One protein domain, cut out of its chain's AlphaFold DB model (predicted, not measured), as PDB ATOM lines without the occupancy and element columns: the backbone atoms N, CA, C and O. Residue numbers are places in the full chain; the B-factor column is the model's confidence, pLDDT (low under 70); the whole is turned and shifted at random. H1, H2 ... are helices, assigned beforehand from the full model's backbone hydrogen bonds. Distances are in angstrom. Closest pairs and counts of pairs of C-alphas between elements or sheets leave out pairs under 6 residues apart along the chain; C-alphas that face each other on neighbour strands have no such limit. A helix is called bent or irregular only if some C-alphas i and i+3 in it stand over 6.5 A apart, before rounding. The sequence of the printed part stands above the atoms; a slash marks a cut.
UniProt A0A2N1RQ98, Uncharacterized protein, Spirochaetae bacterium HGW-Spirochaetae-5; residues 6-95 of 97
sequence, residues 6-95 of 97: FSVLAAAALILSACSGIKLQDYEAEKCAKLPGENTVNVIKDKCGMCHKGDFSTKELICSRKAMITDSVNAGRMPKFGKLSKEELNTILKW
ATOM      1  N   PHE A   6     183.473 193.939 163.700       46.88
ATOM      2  CA  PHE A   6     184.235 193.815 162.447       46.88
ATOM      3  C   PHE A   6     185.326 192.730 162.475       46.88
ATOM      4  O   PHE A   6     185.620 192.138 161.439       46.88
ATOM      5  N   SER A   7     185.891 192.407 163.642       49.41
ATOM      6  CA  SER A   7     186.952 191.390 163.752       49.41
ATOM      7  C   SER A   7     186.446 189.951 163.600       49.41
ATOM      8  O   SER A   7     187.209 189.080 163.194       49.41
ATOM      9  N   VAL A   8     185.166 189.689 163.886       50.75
ATOM     10  CA  VAL A   8     184.577 188.341 163.775       50.75
ATOM     11  C   VAL A   8     184.250 188.001 162.315       50.75
ATOM     12  O   VAL A   8     184.428 186.861 161.892       50.75
ATOM     13  N   LEU A   9     183.857 188.997 161.512       48.91
ATOM     14  CA  LEU A   9     183.522 188.802 160.098       48.91
ATOM     15  C   LEU A   9     184.761 188.495 159.232       48.91
ATOM     16  O   LEU A   9     184.702 187.647 158.344       48.91
ATOM     17  N   ALA A  10     185.902 189.131 159.524       52.12
ATOM     18  CA  ALA A  10     187.157 188.896 158.805       52.12
ATOM     19  C   ALA A  10     187.754 187.499 159.079       52.12
ATOM     20  O   ALA A  10     188.325 186.881 158.183       52.12
ATOM     21  N   ALA A  11     187.583 186.972 160.297       50.44
ATOM     22  CA  ALA A  11     188.043 185.630 160.653       50.44
ATOM     23  C   ALA A  11     187.218 184.525 159.966       50.44
ATOM     24  O   ALA A  11     187.778 183.516 159.543       50.44
ATOM     25  N   ALA A  12     185.908 184.730 159.786       49.97
ATOM     26  CA  ALA A  12     185.042 183.782 159.082       49.97
ATOM     27  C   ALA A  12     185.345 183.703 157.570       49.97
ATOM     28  O   ALA A  12     185.288 182.622 156.983       49.97
ATOM     29  N   ALA A  13     185.736 184.820 156.944       50.34
ATOM     30  CA  ALA A  13     186.088 184.871 155.521       50.34
ATOM     31  C   ALA A  13     187.392 184.116 155.184       50.34
ATOM     32  O   ALA A  13     187.485 183.495 154.128       50.34
ATOM     33  N   LEU A  14     188.375 184.103 156.094       49.34
ATOM     34  CA  LEU A  14     189.648 183.379 155.925       49.34
ATOM     35  C   LEU A  14     189.511 181.852 156.065       49.34
ATOM     36  O   LEU A  14     190.339 181.104 155.549       49.34
ATOM     37  N   ILE A  15     188.476 181.378 156.764       48.69
ATOM     38  CA  ILE A  15     188.201 179.940 156.922       48.69
ATOM     39  C   ILE A  15     187.497 179.400 155.671       48.69
ATOM     40  O   ILE A  15     187.829 178.318 155.191       48.69
ATOM     41  N   LEU A  16     186.585 180.185 155.088       47.03
ATOM     42  CA  LEU A  16     185.912 179.844 153.832       47.03
ATOM     43  C   LEU A  16     186.856 179.892 152.623       47.03
ATOM     44  O   LEU A  16     186.573 179.243 151.617       47.03
ATOM     45  N   SER A  17     187.993 180.592 152.728       50.88
ATOM     46  CA  SER A  17     188.964 180.669 151.638       50.88
ATOM     47  C   SER A  17     189.939 179.492 151.550       50.88
ATOM     48  O   SER A  17     190.675 179.374 150.575       50.88
ATOM     49  N   ALA A  18     189.983 178.618 152.562       52.28
ATOM     50  CA  ALA A  18     190.971 177.540 152.630       52.28
ATOM     51  C   ALA A  18     190.753 176.450 151.563       52.28
ATOM     52  O   ALA A  18     191.708 175.801 151.149       52.28
ATOM     53  N   CYS A  19     189.514 176.286 151.097       59.25
ATOM     54  CA  CYS A  19     189.146 175.364 150.020       59.25
ATOM     55  C   CYS A  19     188.620 176.092 148.767       59.25
ATOM     56  O   CYS A  19     188.295 175.448 147.771       59.25
ATOM     57  N   SER A  20     188.472 177.424 148.801       53.22
ATOM     58  CA  SER A  20     187.832 178.172 147.717       53.22
ATOM     59  C   SER A  20     188.837 178.497 146.614       53.22
ATOM     60  O   SER A  20     189.599 179.459 146.706       53.22
ATOM     61  N   GLY A  21     188.831 177.718 145.542       53.19
ATOM     62  CA  GLY A  21     189.516 178.132 144.319       53.19
ATOM     63  C   GLY A  21     189.740 177.026 143.308       53.19
ATOM     64  O   GLY A  21     189.795 177.311 142.119       53.19
ATOM     65  N   ILE A  22     189.818 175.770 143.746       56.53
ATOM     66  CA  ILE A  22     190.106 174.657 142.843       56.53
ATOM     67  C   ILE A  22     188.828 173.850 142.650       56.53
ATOM     68  O   ILE A  22     188.526 172.912 143.388       56.53
ATOM     69  N   LYS A  23     188.050 174.255 141.647       58.06
ATOM     70  CA  LYS A  23     186.961 173.446 141.113       58.06
ATOM     71  C   LYS A  23     187.596 172.296 140.338       58.06
ATOM     72  O   LYS A  23     188.110 172.485 139.243       58.06
ATOM     73  N   LEU A  24     187.588 171.095 140.913       59.34
ATOM     74  CA  LEU A  24     188.230 169.928 140.302       59.34
ATOM     75  C   LEU A  24     187.670 169.590 138.919       59.34
ATOM     76  O   LEU A  24     188.391 169.075 138.076       59.34
ATOM     77  N   GLN A  25     186.419 169.946 138.645       58.62
ATOM     78  CA  GLN A  25     185.809 169.877 137.314       58.62
ATOM     79  C   GLN A  25     186.584 170.614 136.202       58.62
ATOM     80  O   GLN A  25     186.408 170.259 135.043       58.62
ATOM     81  N   ASP A  26     187.451 171.577 136.534       63.69
ATOM     82  CA  ASP A  26     188.256 172.319 135.550       63.69
ATOM     83  C   ASP A  26     189.525 171.552 135.125       63.69
ATOM     84  O   ASP A  26     190.202 171.932 134.173       63.69
ATOM     85  N   TYR A  27     189.854 170.457 135.818       67.56
ATOM     86  CA  TYR A  27     190.932 169.549 135.433       67.56
ATOM     87  C   TYR A  27     190.362 168.427 134.573       67.56
ATOM     88  O   TYR A  27     189.329 167.848 134.919       67.56
ATOM     89  N   GLU A  28     191.046 168.075 133.488       74.50
ATOM     90  CA  GLU A  28     190.656 166.916 132.689       74.50
ATOM     91  C   GLU A  28     190.779 165.632 133.519       74.50
ATOM     92  O   GLU A  28     191.734 165.429 134.272       74.50
ATOM     93  N   ALA A  29     189.763 164.775 133.418       81.12
ATOM     94  CA  ALA A  29     189.819 163.440 133.989       81.12
ATOM     95  C   ALA A  29     190.672 162.551 133.080       81.12
ATOM     96  O   ALA A  29     190.418 162.431 131.882       81.12
ATOM     97  N   GLU A  30     191.670 161.900 133.659       83.88
ATOM     98  CA  GLU A  30     192.564 161.001 132.946       83.88
ATOM     99  C   GLU A  30     192.018 159.570 132.949       83.88
ATOM    100  O   GLU A  30     191.300 159.137 133.860       83.88
ATOM    101  N   LYS A  31     192.399 158.780 131.940       87.00
ATOM    102  CA  LYS A  31     192.100 157.348 131.945       87.00
ATOM    103  C   LYS A  31     192.874 156.680 133.082       87.00
ATOM    104  O   LYS A  31     194.104 156.661 133.084       87.00
ATOM    105  N   CYS A  32     192.150 156.072 134.018       85.31
ATOM    106  CA  CYS A  32     192.761 155.333 135.114       85.31
ATOM    107  C   CYS A  32     193.536 154.111 134.593       85.31
ATOM    108  O   CYS A  32     192.937 153.133 134.147       85.31
ATOM    109  N   ALA A  33     194.868 154.157 134.668       84.81
ATOM    110  CA  ALA A  33     195.720 153.023 134.310       84.81
ATOM    111  C   ALA A  33     195.806 151.977 135.433       84.81
ATOM    112  O   ALA A  33     195.891 150.780 135.160       84.81
ATOM    113  N   LYS A  34     195.797 152.420 136.700       88.62
ATOM    114  CA  LYS A  34     195.887 151.542 137.872       88.62
ATOM    115  C   LYS A  34     195.222 152.171 139.092       88.62
ATOM    116  O   LYS A  34     195.589 153.277 139.491       88.62
ATOM    117  N   LEU A  35     194.269 151.447 139.679       93.50
ATOM    118  CA  LEU A  35     193.550 151.904 140.866       93.50
ATOM    119  C   LEU A  35     194.508 152.078 142.058       93.50
ATOM    120  O   LEU A  35     195.435 151.278 142.202       93.50
ATOM    121  N   PRO A  36     194.300 153.107 142.897       94.38
ATOM    122  CA  PRO A  36     195.041 153.273 144.142       94.38
ATOM    123  C   PRO A  36     194.683 152.182 145.161       94.38
ATOM    124  O   PRO A  36     193.546 151.691 145.197       94.38
ATOM    125  N   GLY A  37     195.642 151.870 146.031       95.56
ATOM    126  CA  GLY A  37     195.432 151.028 147.201       95.56
ATOM    127  C   GLY A  37     194.548 151.697 148.251       95.56
ATOM    128  O   GLY A  37     194.311 152.908 148.224       95.56
ATOM    129  N   GLU A  38     194.056 150.906 149.206       95.44
ATOM    130  CA  GLU A  38     193.159 151.400 150.266       95.44
ATOM    131  C   GLU A  38     193.794 152.518 151.097       95.44
ATOM    132  O   GLU A  38     193.123 153.486 151.446       95.44
ATOM    133  N   ASN A  39     195.099 152.429 151.366       94.50
ATOM    134  CA  ASN A  39     195.801 153.450 152.135       94.50
ATOM    135  C   ASN A  39     195.761 154.812 151.419       94.50
ATOM    136  O   ASN A  39     195.323 155.810 151.988       94.50
ATOM    137  N   THR A  40     196.111 154.842 150.131       94.88
ATOM    138  CA  THR A  40     196.043 156.054 149.302       94.88
ATOM    139  C   THR A  40     194.619 156.606 149.213       94.88
ATOM    140  O   THR A  40     194.426 157.816 149.324       94.88
ATOM    141  N   VAL A  41     193.609 155.740 149.080       95.56
ATOM    142  CA  VAL A  41     192.195 156.149 149.073       95.56
ATOM    143  C   VAL A  41     191.804 156.815 150.391       95.56
ATOM    144  O   VAL A  41     191.185 157.879 150.372       95.56
ATOM    145  N   ASN A  42     192.177 156.216 151.521       94.81
ATOM    146  CA  ASN A  42     191.834 156.722 152.846       94.81
ATOM    147  C   ASN A  42     192.488 158.077 153.118       94.81
ATOM    148  O   ASN A  42     191.789 159.002 153.529       94.81
ATOM    149  N   VAL A  43     193.779 158.232 152.806       93.81
ATOM    150  CA  VAL A  43     194.482 159.515 152.963       93.81
ATOM    151  C   VAL A  43     193.828 160.603 152.106       93.81
ATOM    152  O   VAL A  43     193.583 161.704 152.592       93.81
ATOM    153  N   ILE A  44     193.486 160.312 150.847       92.31
ATOM    154  CA  ILE A  44     192.854 161.298 149.954       92.31
ATOM    155  C   ILE A  44     191.451 161.674 150.448       92.31
ATOM    156  O   ILE A  44     191.100 162.856 150.467       92.31
ATOM    157  N   LYS A  45     190.644 160.701 150.883       92.00
ATOM    158  CA  LYS A  45     189.302 160.971 151.419       92.00
ATOM    159  C   LYS A  45     189.354 161.797 152.703       92.00
ATOM    160  O   LYS A  45     188.589 162.751 152.816       92.00
ATOM    161  N   ASP A  46     190.263 161.467 153.616       90.94
ATOM    162  CA  ASP A  46     190.437 162.173 154.888       90.94
ATOM    163  C   ASP A  46     190.944 163.608 154.677       90.94
ATOM    164  O   ASP A  46     190.341 164.575 155.143       90.94
ATOM    165  N   LYS A  47     192.026 163.767 153.909       88.94
ATOM    166  CA  LYS A  47     192.744 165.045 153.807       88.94
ATOM    167  C   LYS A  47     192.186 165.985 152.751       88.94
ATOM    168  O   LYS A  47     192.256 167.201 152.920       88.94
ATOM    169  N   CYS A  48     191.633 165.446 151.667       86.75
ATOM    170  CA  CYS A  48     191.164 166.239 150.532       86.75
ATOM    171  C   CYS A  48     189.631 166.306 150.461       86.75
ATOM    172  O   CYS A  48     189.085 167.289 149.957       86.75
ATOM    173  N   GLY A  49     188.920 165.303 150.991       84.44
ATOM    174  CA  GLY A  49     187.460 165.182 150.872       84.44
ATOM    175  C   GLY A  49     186.663 166.309 151.534       84.44
ATOM    176  O   GLY A  49     185.542 166.583 151.111       84.44
ATOM    177  N   MET A  50     187.243 167.006 152.517       81.44
ATOM    178  CA  MET A  50     186.623 168.190 153.123       81.44
ATOM    179  C   MET A  50     186.466 169.339 152.115       81.44
ATOM    180  O   MET A  50     185.412 169.970 152.074       81.44
ATOM    181  N   CYS A  51     187.490 169.592 151.294       79.25
ATOM    182  CA  CYS A  51     187.467 170.639 150.267       79.25
ATOM    183  C   CYS A  51     186.831 170.162 148.953       79.25
ATOM    184  O   CYS A  51     186.256 170.957 148.215       79.25
ATOM    185  N   HIS A  52     186.932 168.865 148.672       80.75
ATOM    186  CA  HIS A  52     186.611 168.250 147.385       80.75
ATOM    187  C   HIS A  52     185.526 167.188 147.543       80.75
ATOM    188  O   HIS A  52     185.669 166.016 147.176       80.75
ATOM    189  N   LYS A  53     184.436 167.587 148.200       80.25
ATOM    190  CA  LYS A  53     183.347 166.677 148.535       80.25
ATOM    191  C   LYS A  53     182.693 166.156 147.255       80.25
ATOM    192  O   LYS A  53     182.174 166.927 146.462       80.25
ATOM    193  N   GLY A  54     182.671 164.834 147.096       78.62
ATOM    194  CA  GLY A  54     182.081 164.154 145.937       78.62
ATOM    195  C   GLY A  54     183.093 163.805 144.843       78.62
ATOM    196  O   GLY A  54     182.986 162.721 144.268       78.62
ATOM    197  N   ASP A  55     184.127 164.629 144.656       80.06
ATOM    198  CA  ASP A  55     185.167 164.429 143.636       80.06
ATOM    199  C   ASP A  55     186.028 163.178 143.888       80.06
ATOM    200  O   ASP A  55     186.586 162.602 142.958       80.06
ATOM    201  N   PHE A  56     186.102 162.723 145.144       88.75
ATOM    202  CA  PHE A  56     186.883 161.553 145.571       88.75
ATOM    203  C   PHE A  56     186.015 160.432 146.163       88.75
ATOM    204  O   PHE A  56     186.441 159.697 147.056       88.75
ATOM    205  N   SER A  57     184.764 160.306 145.711       87.50
ATOM    206  CA  SER A  57     183.816 159.329 146.268       87.50
ATOM    207  C   SER A  57     184.191 157.868 145.968       87.50
ATOM    208  O   SER A  57     184.034 157.012 146.849       87.50
ATOM    209  N   THR A  58     184.773 157.582 144.797       90.81
ATOM    210  CA  THR A  58     185.181 156.227 144.372       90.81
ATOM    211  C   THR A  58     186.674 156.131 144.037       90.81
ATOM    212  O   THR A  58     187.347 157.146 143.839       90.81
ATOM    213  N   LYS A  59     187.207 154.900 143.963       93.81
ATOM    214  CA  LYS A  59     188.614 154.657 143.593       93.81
ATOM    215  C   LYS A  59     188.917 155.109 142.167       93.81
ATOM    216  O   LYS A  59     190.002 155.613 141.900       93.81
ATOM    217  N   GLU A  60     187.957 154.946 141.267       92.44
ATOM    218  CA  GLU A  60     188.045 155.317 139.856       92.44
ATOM    219  C   GLU A  60     188.113 156.831 139.714       92.44
ATOM    220  O   GLU A  60     188.957 157.333 138.976       92.44
ATOM    221  N   LEU A  61     187.285 157.556 140.474       89.94
ATOM    222  CA  LEU A  61     187.327 159.013 140.498       89.94
ATOM    223  C   LEU A  61     188.670 159.504 141.033       89.94
ATOM    224  O   LEU A  61     189.327 160.286 140.356       89.94
ATOM    225  N   ILE A  62     189.153 158.964 142.156       91.62
ATOM    226  CA  ILE A  62     190.493 159.283 142.678       91.62
ATOM    227  C   ILE A  62     191.578 158.997 141.629       91.62
ATOM    228  O   ILE A  62     192.455 159.825 141.389       91.62
ATOM    229  N   CYS A  63     191.505 157.847 140.962       92.81
ATOM    230  CA  CYS A  63     192.472 157.443 139.949       92.81
ATOM    231  C   CYS A  63     192.466 158.336 138.708       92.81
ATOM    232  O   CYS A  63     193.528 158.725 138.230       92.81
ATOM    233  N   SER A  64     191.283 158.716 138.223       91.31
ATOM    234  CA  SER A  64     191.137 159.627 137.083       91.31
ATOM    235  C   SER A  64     191.688 161.027 137.364       91.31
ATOM    236  O   SER A  64     191.852 161.836 136.459       91.31
ATOM    237  N   ARG A  65     191.983 161.323 138.632       89.31
ATOM    238  CA  ARG A  65     192.515 162.599 139.107       89.31
ATOM    239  C   ARG A  65     193.962 162.506 139.581       89.31
ATOM    240  O   ARG A  65     194.461 163.471 140.160       89.31
ATOM    241  N   LYS A  66     194.642 161.378 139.344       90.44
ATOM    242  CA  LYS A  66     195.988 161.095 139.855       90.44
ATOM    243  C   LYS A  66     196.968 162.242 139.624       90.44
ATOM    244  O   LYS A  66     197.524 162.733 140.603       90.44
ATOM    245  N   ALA A  67     197.159 162.676 138.374       88.12
ATOM    246  CA  ALA A  67     198.147 163.703 138.048       88.12
ATOM    247  C   ALA A  67     197.911 164.994 138.842       88.12
ATOM    248  O   ALA A  67     198.822 165.484 139.509       88.12
ATOM    249  N   MET A  68     196.666 165.477 138.862       86.44
ATOM    250  CA  MET A  68     196.279 166.677 139.606       86.44
ATOM    251  C   MET A  68     196.503 166.528 141.116       86.44
ATOM    252  O   MET A  68     197.050 167.444 141.738       86.44
ATOM    253  N   ILE A  69     196.137 165.384 141.709       88.81
ATOM    254  CA  ILE A  69     196.354 165.126 143.142       88.81
ATOM    255  C   ILE A  69     197.856 165.153 143.446       88.81
ATOM    256  O   ILE A  69     198.289 165.852 144.363       88.81
ATOM    257  N   THR A  70     198.663 164.435 142.660       89.19
ATOM    258  CA  THR A  70     200.112 164.356 142.879       89.19
ATOM    259  C   THR A  70     200.817 165.692 142.660       89.19
ATOM    260  O   THR A  70     201.669 166.045 143.473       89.19
ATOM    261  N   ASP A  71     200.437 166.472 141.640       86.81
ATOM    262  CA  ASP A  71     200.995 167.810 141.397       86.81
ATOM    263  C   ASP A  71     200.646 168.769 142.539       86.81
ATOM    264  O   ASP A  71     201.516 169.451 143.073       86.81
ATOM    265  N   SER A  72     199.387 168.765 142.983       84.94
ATOM    266  CA  SER A  72     198.926 169.630 144.074       84.94
ATOM    267  C   SER A  72     199.642 169.331 145.392       84.94
ATOM    268  O   SER A  72     200.029 170.260 146.108       84.94
ATOM    269  N   VAL A  73     199.853 168.046 145.696       88.06
ATOM    270  CA  VAL A  73     200.609 167.600 146.875       88.06
ATOM    271  C   VAL A  73     202.087 167.957 146.751       88.06
ATOM    272  O   VAL A  73     202.647 168.544 147.677       88.06
ATOM    273  N   ASN A  74     202.713 167.667 145.608       85.88
ATOM    274  CA  ASN A  74     204.132 167.939 145.376       85.88
ATOM    275  C   ASN A  74     204.450 169.443 145.415       85.88
ATOM    276  O   ASN A  74     205.455 169.857 145.985       85.88
ATOM    277  N   ALA A  75     203.561 170.273 144.866       82.94
ATOM    278  CA  ALA A  75     203.685 171.726 144.877       82.94
ATOM    279  C   ALA A  75     203.307 172.368 146.227       82.94
ATOM    280  O   ALA A  75     203.353 173.592 146.353       82.94
ATOM    281  N   GLY A  76     202.902 171.577 147.232       80.25
ATOM    282  CA  GLY A  76     202.539 172.081 148.556       80.25
ATOM    283  C   GLY A  76     201.320 173.008 148.548       80.25
ATOM    284  O   GLY A  76     201.206 173.872 149.416       80.25
ATOM    285  N   ARG A  77     200.404 172.848 147.581       78.94
ATOM    286  CA  ARG A  77     199.225 173.719 147.400       78.94
ATOM    287  C   ARG A  77     198.083 173.419 148.379       78.94
ATOM    288  O   ARG A  77     197.021 174.026 148.285       78.94
ATOM    289  N   MET A  78     198.283 172.492 149.315       76.69
ATOM    290  CA  MET A  78     197.274 172.150 150.315       76.69
ATOM    291  C   MET A  78     197.172 173.233 151.404       76.69
ATOM    292  O   MET A  78     198.196 173.723 151.892       76.69
ATOM    293  N   PRO A  79     195.952 173.594 151.843       69.31
ATOM    294  CA  PRO A  79     195.765 174.546 152.933       69.31
ATOM    295  C   PRO A  79     196.328 174.001 154.253       69.31
ATOM    296  O   PRO A  79     196.456 172.794 154.450       69.31
ATOM    297  N   LYS A  80     196.611 174.892 155.218       64.12
ATOM    298  CA  LYS A  80     197.212 174.524 156.520       64.12
ATOM    299  C   LYS A  80     196.443 173.436 157.289       64.12
ATOM    300  O   LYS A  80     197.072 172.697 158.038       64.12
ATOM    301  N   PHE A  81     195.126 173.340 157.101       58.53
ATOM    302  CA  PHE A  81     194.258 172.342 157.743       58.53
ATOM    303  C   PHE A  81     194.285 170.958 157.068       58.53
ATOM    304  O   PHE A  81     193.829 169.996 157.668       58.53
ATOM    305  N   GLY A  82     194.853 170.847 155.861       65.12
ATOM    306  CA  GLY A  82     195.035 169.593 155.121       65.12
ATOM    307  C   GLY A  82     196.497 169.152 155.032       65.12
ATOM    308  O   GLY A  82     196.856 168.428 154.110       65.12
ATOM    309  N   LYS A  83     197.376 169.624 155.930       79.56
ATOM    310  CA  LYS A  83     198.796 169.245 155.900       79.56
ATOM    311  C   LYS A  83     198.950 167.730 156.000       79.56
ATOM    312  O   LYS A  83     198.441 167.106 156.925       79.56
ATOM    313  N   LEU A  84     199.726 167.187 155.074       86.50
ATOM    314  CA  LEU A  84     200.136 165.795 155.082       86.50
ATOM    315  C   LEU A  84     201.360 165.629 155.981       86.50
ATOM    316  O   LEU A  84     202.301 166.430 155.937       86.50
ATOM    317  N   SER A  85     201.368 164.566 156.773       90.69
ATOM    318  CA  SER A  85     202.597 164.010 157.324       90.69
ATOM    319  C   SER A  85     203.517 163.532 156.194       90.69
ATOM    320  O   SER A  85     203.114 163.368 155.041       90.69
ATOM    321  N   LYS A  86     204.787 163.278 156.524       90.50
ATOM    322  CA  LYS A  86     205.758 162.757 155.549       90.50
ATOM    323  C   LYS A  86     205.331 161.399 154.978       90.50
ATOM    324  O   LYS A  86     205.604 161.113 153.817       90.50
ATOM    325  N   GLU A  87     204.684 160.577 155.795       92.75
ATOM    326  CA  GLU A  87     204.166 159.273 155.391       92.75
ATOM    327  C   GLU A  87     202.989 159.419 154.426       92.75
ATOM    328  O   GLU A  87     203.061 158.914 153.313       92.75
ATOM    329  N   GLU A  88     201.978 160.214 154.781       93.00
ATOM    330  CA  GLU A  88     200.811 160.470 153.924       93.00
ATOM    331  C   GLU A  88     201.205 161.092 152.575       93.00
ATOM    332  O   GLU A  88     200.682 160.711 151.526       93.00
ATOM    333  N   LEU A  89     202.180 162.010 152.580       91.44
ATOM    334  CA  LEU A  89     202.752 162.575 151.358       91.44
ATOM    335  C   LEU A  89     203.394 161.486 150.491       91.44
ATOM    336  O   LEU A  89     203.146 161.440 149.288       91.44
ATOM    337  N   ASN A  90     204.172 160.578 151.086       92.56
ATOM    338  CA  ASN A  90     204.764 159.457 150.357       92.56
ATOM    339  C   ASN A  90     203.700 158.499 149.809       92.56
ATOM    340  O   ASN A  90     203.819 158.089 148.656       92.56
ATOM    341  N   THR A  91     202.665 158.181 150.587       93.69
ATOM    342  CA  THR A  91     201.548 157.325 150.162       93.69
ATOM    343  C   THR A  91     200.840 157.885 148.925       93.69
ATOM    344  O   THR A  91     200.486 157.125 148.019       93.69
ATOM    345  N   ILE A  92     200.668 159.210 148.839       92.62
ATOM    346  CA  ILE A  92     200.080 159.859 147.657       92.62
ATOM    347  C   ILE A  92     201.078 159.912 146.492       92.62
ATOM    348  O   ILE A  92     200.733 159.508 145.383       92.62
ATOM    349  N   LEU A  93     202.313 160.381 146.713       91.44
ATOM    350  CA  LEU A  93     203.287 160.579 145.628       91.44
ATOM    351  C   LEU A  93     203.770 159.266 145.002       91.44
ATOM    352  O   LEU A  93     203.969 159.202 143.790       91.44
ATOM    353  N   LYS A  94     203.937 158.208 145.803       92.56
ATOM    354  CA  LYS A  94     204.280 156.871 145.296       92.56
ATOM    355  C   LYS A  94     203.088 156.155 144.678       92.56
ATOM    356  O   LYS A  94     203.291 155.176 143.965       92.56
ATOM    357  N   TRP A  95     201.875 156.655 144.923       90.38
ATOM    358  CA  TRP A  95     200.634 156.047 144.466       90.38
ATOM    359  C   TRP A  95     200.564 154.565 144.849       90.38
ATOM    360  O   TRP A  95     200.483 153.694 143.980       90.38
TER     361      TRP A  95
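What this domain is: This is residues 6 to 95 of the 97 residues of an uncharacterized protein of Spirochaetae bacterium HGW-Spirochaetae-5 (UniProt A0A2N1RQ98). Four short helices, H2 to H5, make a compact head, and helix H1 points away from it as an arm, of which residues 6 to 14 stick out free. In the head, H5 crosses H2 and also folds back along H4 as a helical hairpin, while H3 meets H2 near Val 41; the long link of residues 17 to 37 leads from the arm past the head to its far end, and from there H2 runs back toward the arm's end of the head. The printed part has 90 residues with five named helices in the order H1, H2, H3, H4, H5 and no named strand; its class is all helix, and the helices hold 45 of the 90 residues. It is compact, with a radius of gyration of the C-alphas of 14.0 A, yet elongated, spanning 51 by 28 by 21 A, and the free arm adds to the length: the body without it spans 35 by 28 by 20 A.

How they stand to each other: H1, residues 6 to 16, touches no helix, and its centre is the farthest from the mean of the C-alphas, at 23.6 A. H2, residues 38 to 48, is apart from H1. H3, residues 59 to 64, only just touches H2, with 3 pairs of C-alphas within 8 A; the closest C-alphas are those of Val 41 and Lys 59, 6.7 A apart. H2 and H3 run the same way at a steep tilt of 69.9 degrees, only just short of about perpendicular. H4, residues 66 to 74, and H3 meet only through their link. H4 is apart from H2, and its centre is the nearest to the mean of the C-alphas, at 8.1 A. H5, residues 86 to 93, touches H4, and their closest C-alphas, those of Thr 70 and Leu 93, are 5.6 A apart. These two form a helical hairpin, running opposite ways at a shallow tilt of 32 degrees, only just short of steep. H5 also touches H2, with the C-alphas of Thr 40 and Thr 91 closest at 5.7 A; their lines are about perpendicular, at 76 degrees. H3 and H5 are apart. Of the three pairs of helices that touch, one is at a shallow tilt, and the packing is mostly crossed, but only just. In H2, H3, H4 and H5 every O i to N i+4 pair is within hydrogen-bond range; in H1 4 of 7 are.

Where its parts are: H1 begins at C-alpha 6, at (184.235, 193.815, 162.447), and measures 16.5 A from first to last C-alpha, Phe 6 to Leu 16. H2, from Glu 38 to Cys 48, measures 15.0 A and begins at C-alpha 38, at (193.159, 151.400, 150.266). H3, from Lys 59 to Ser 64, measures 8.6 A. H4, from Lys 66 to Asn 74, measures 12.0 A. H5, from Lys 86 to Leu 93, measures 10.5 A and ends at C-alpha 93, at (203.287, 160.579, 145.628). No helix is bent or irregular.

The domain as a whole: The two C-alphas farthest apart are those of Phe 6 and Ala 33, at 50.9 A, and the first and last printed C-alphas, those of Phe 6 and Trp 95, are 44.9 A apart. The printed part, residues 6 to 95, has no cut. The links from H1 to H2, with 21 residues, and from H4 to H5, with 11 residues, are long; the link from H2 to H3, with 10 residues, is short, and that from H3 to H4, with 1 residue, is tight. The mean pLDDT of the printed part is 78.7. The model's confidence is low, under 70, in residues 6 to 27 and 79 to 82, and the mean pLDDT of H1 is 49.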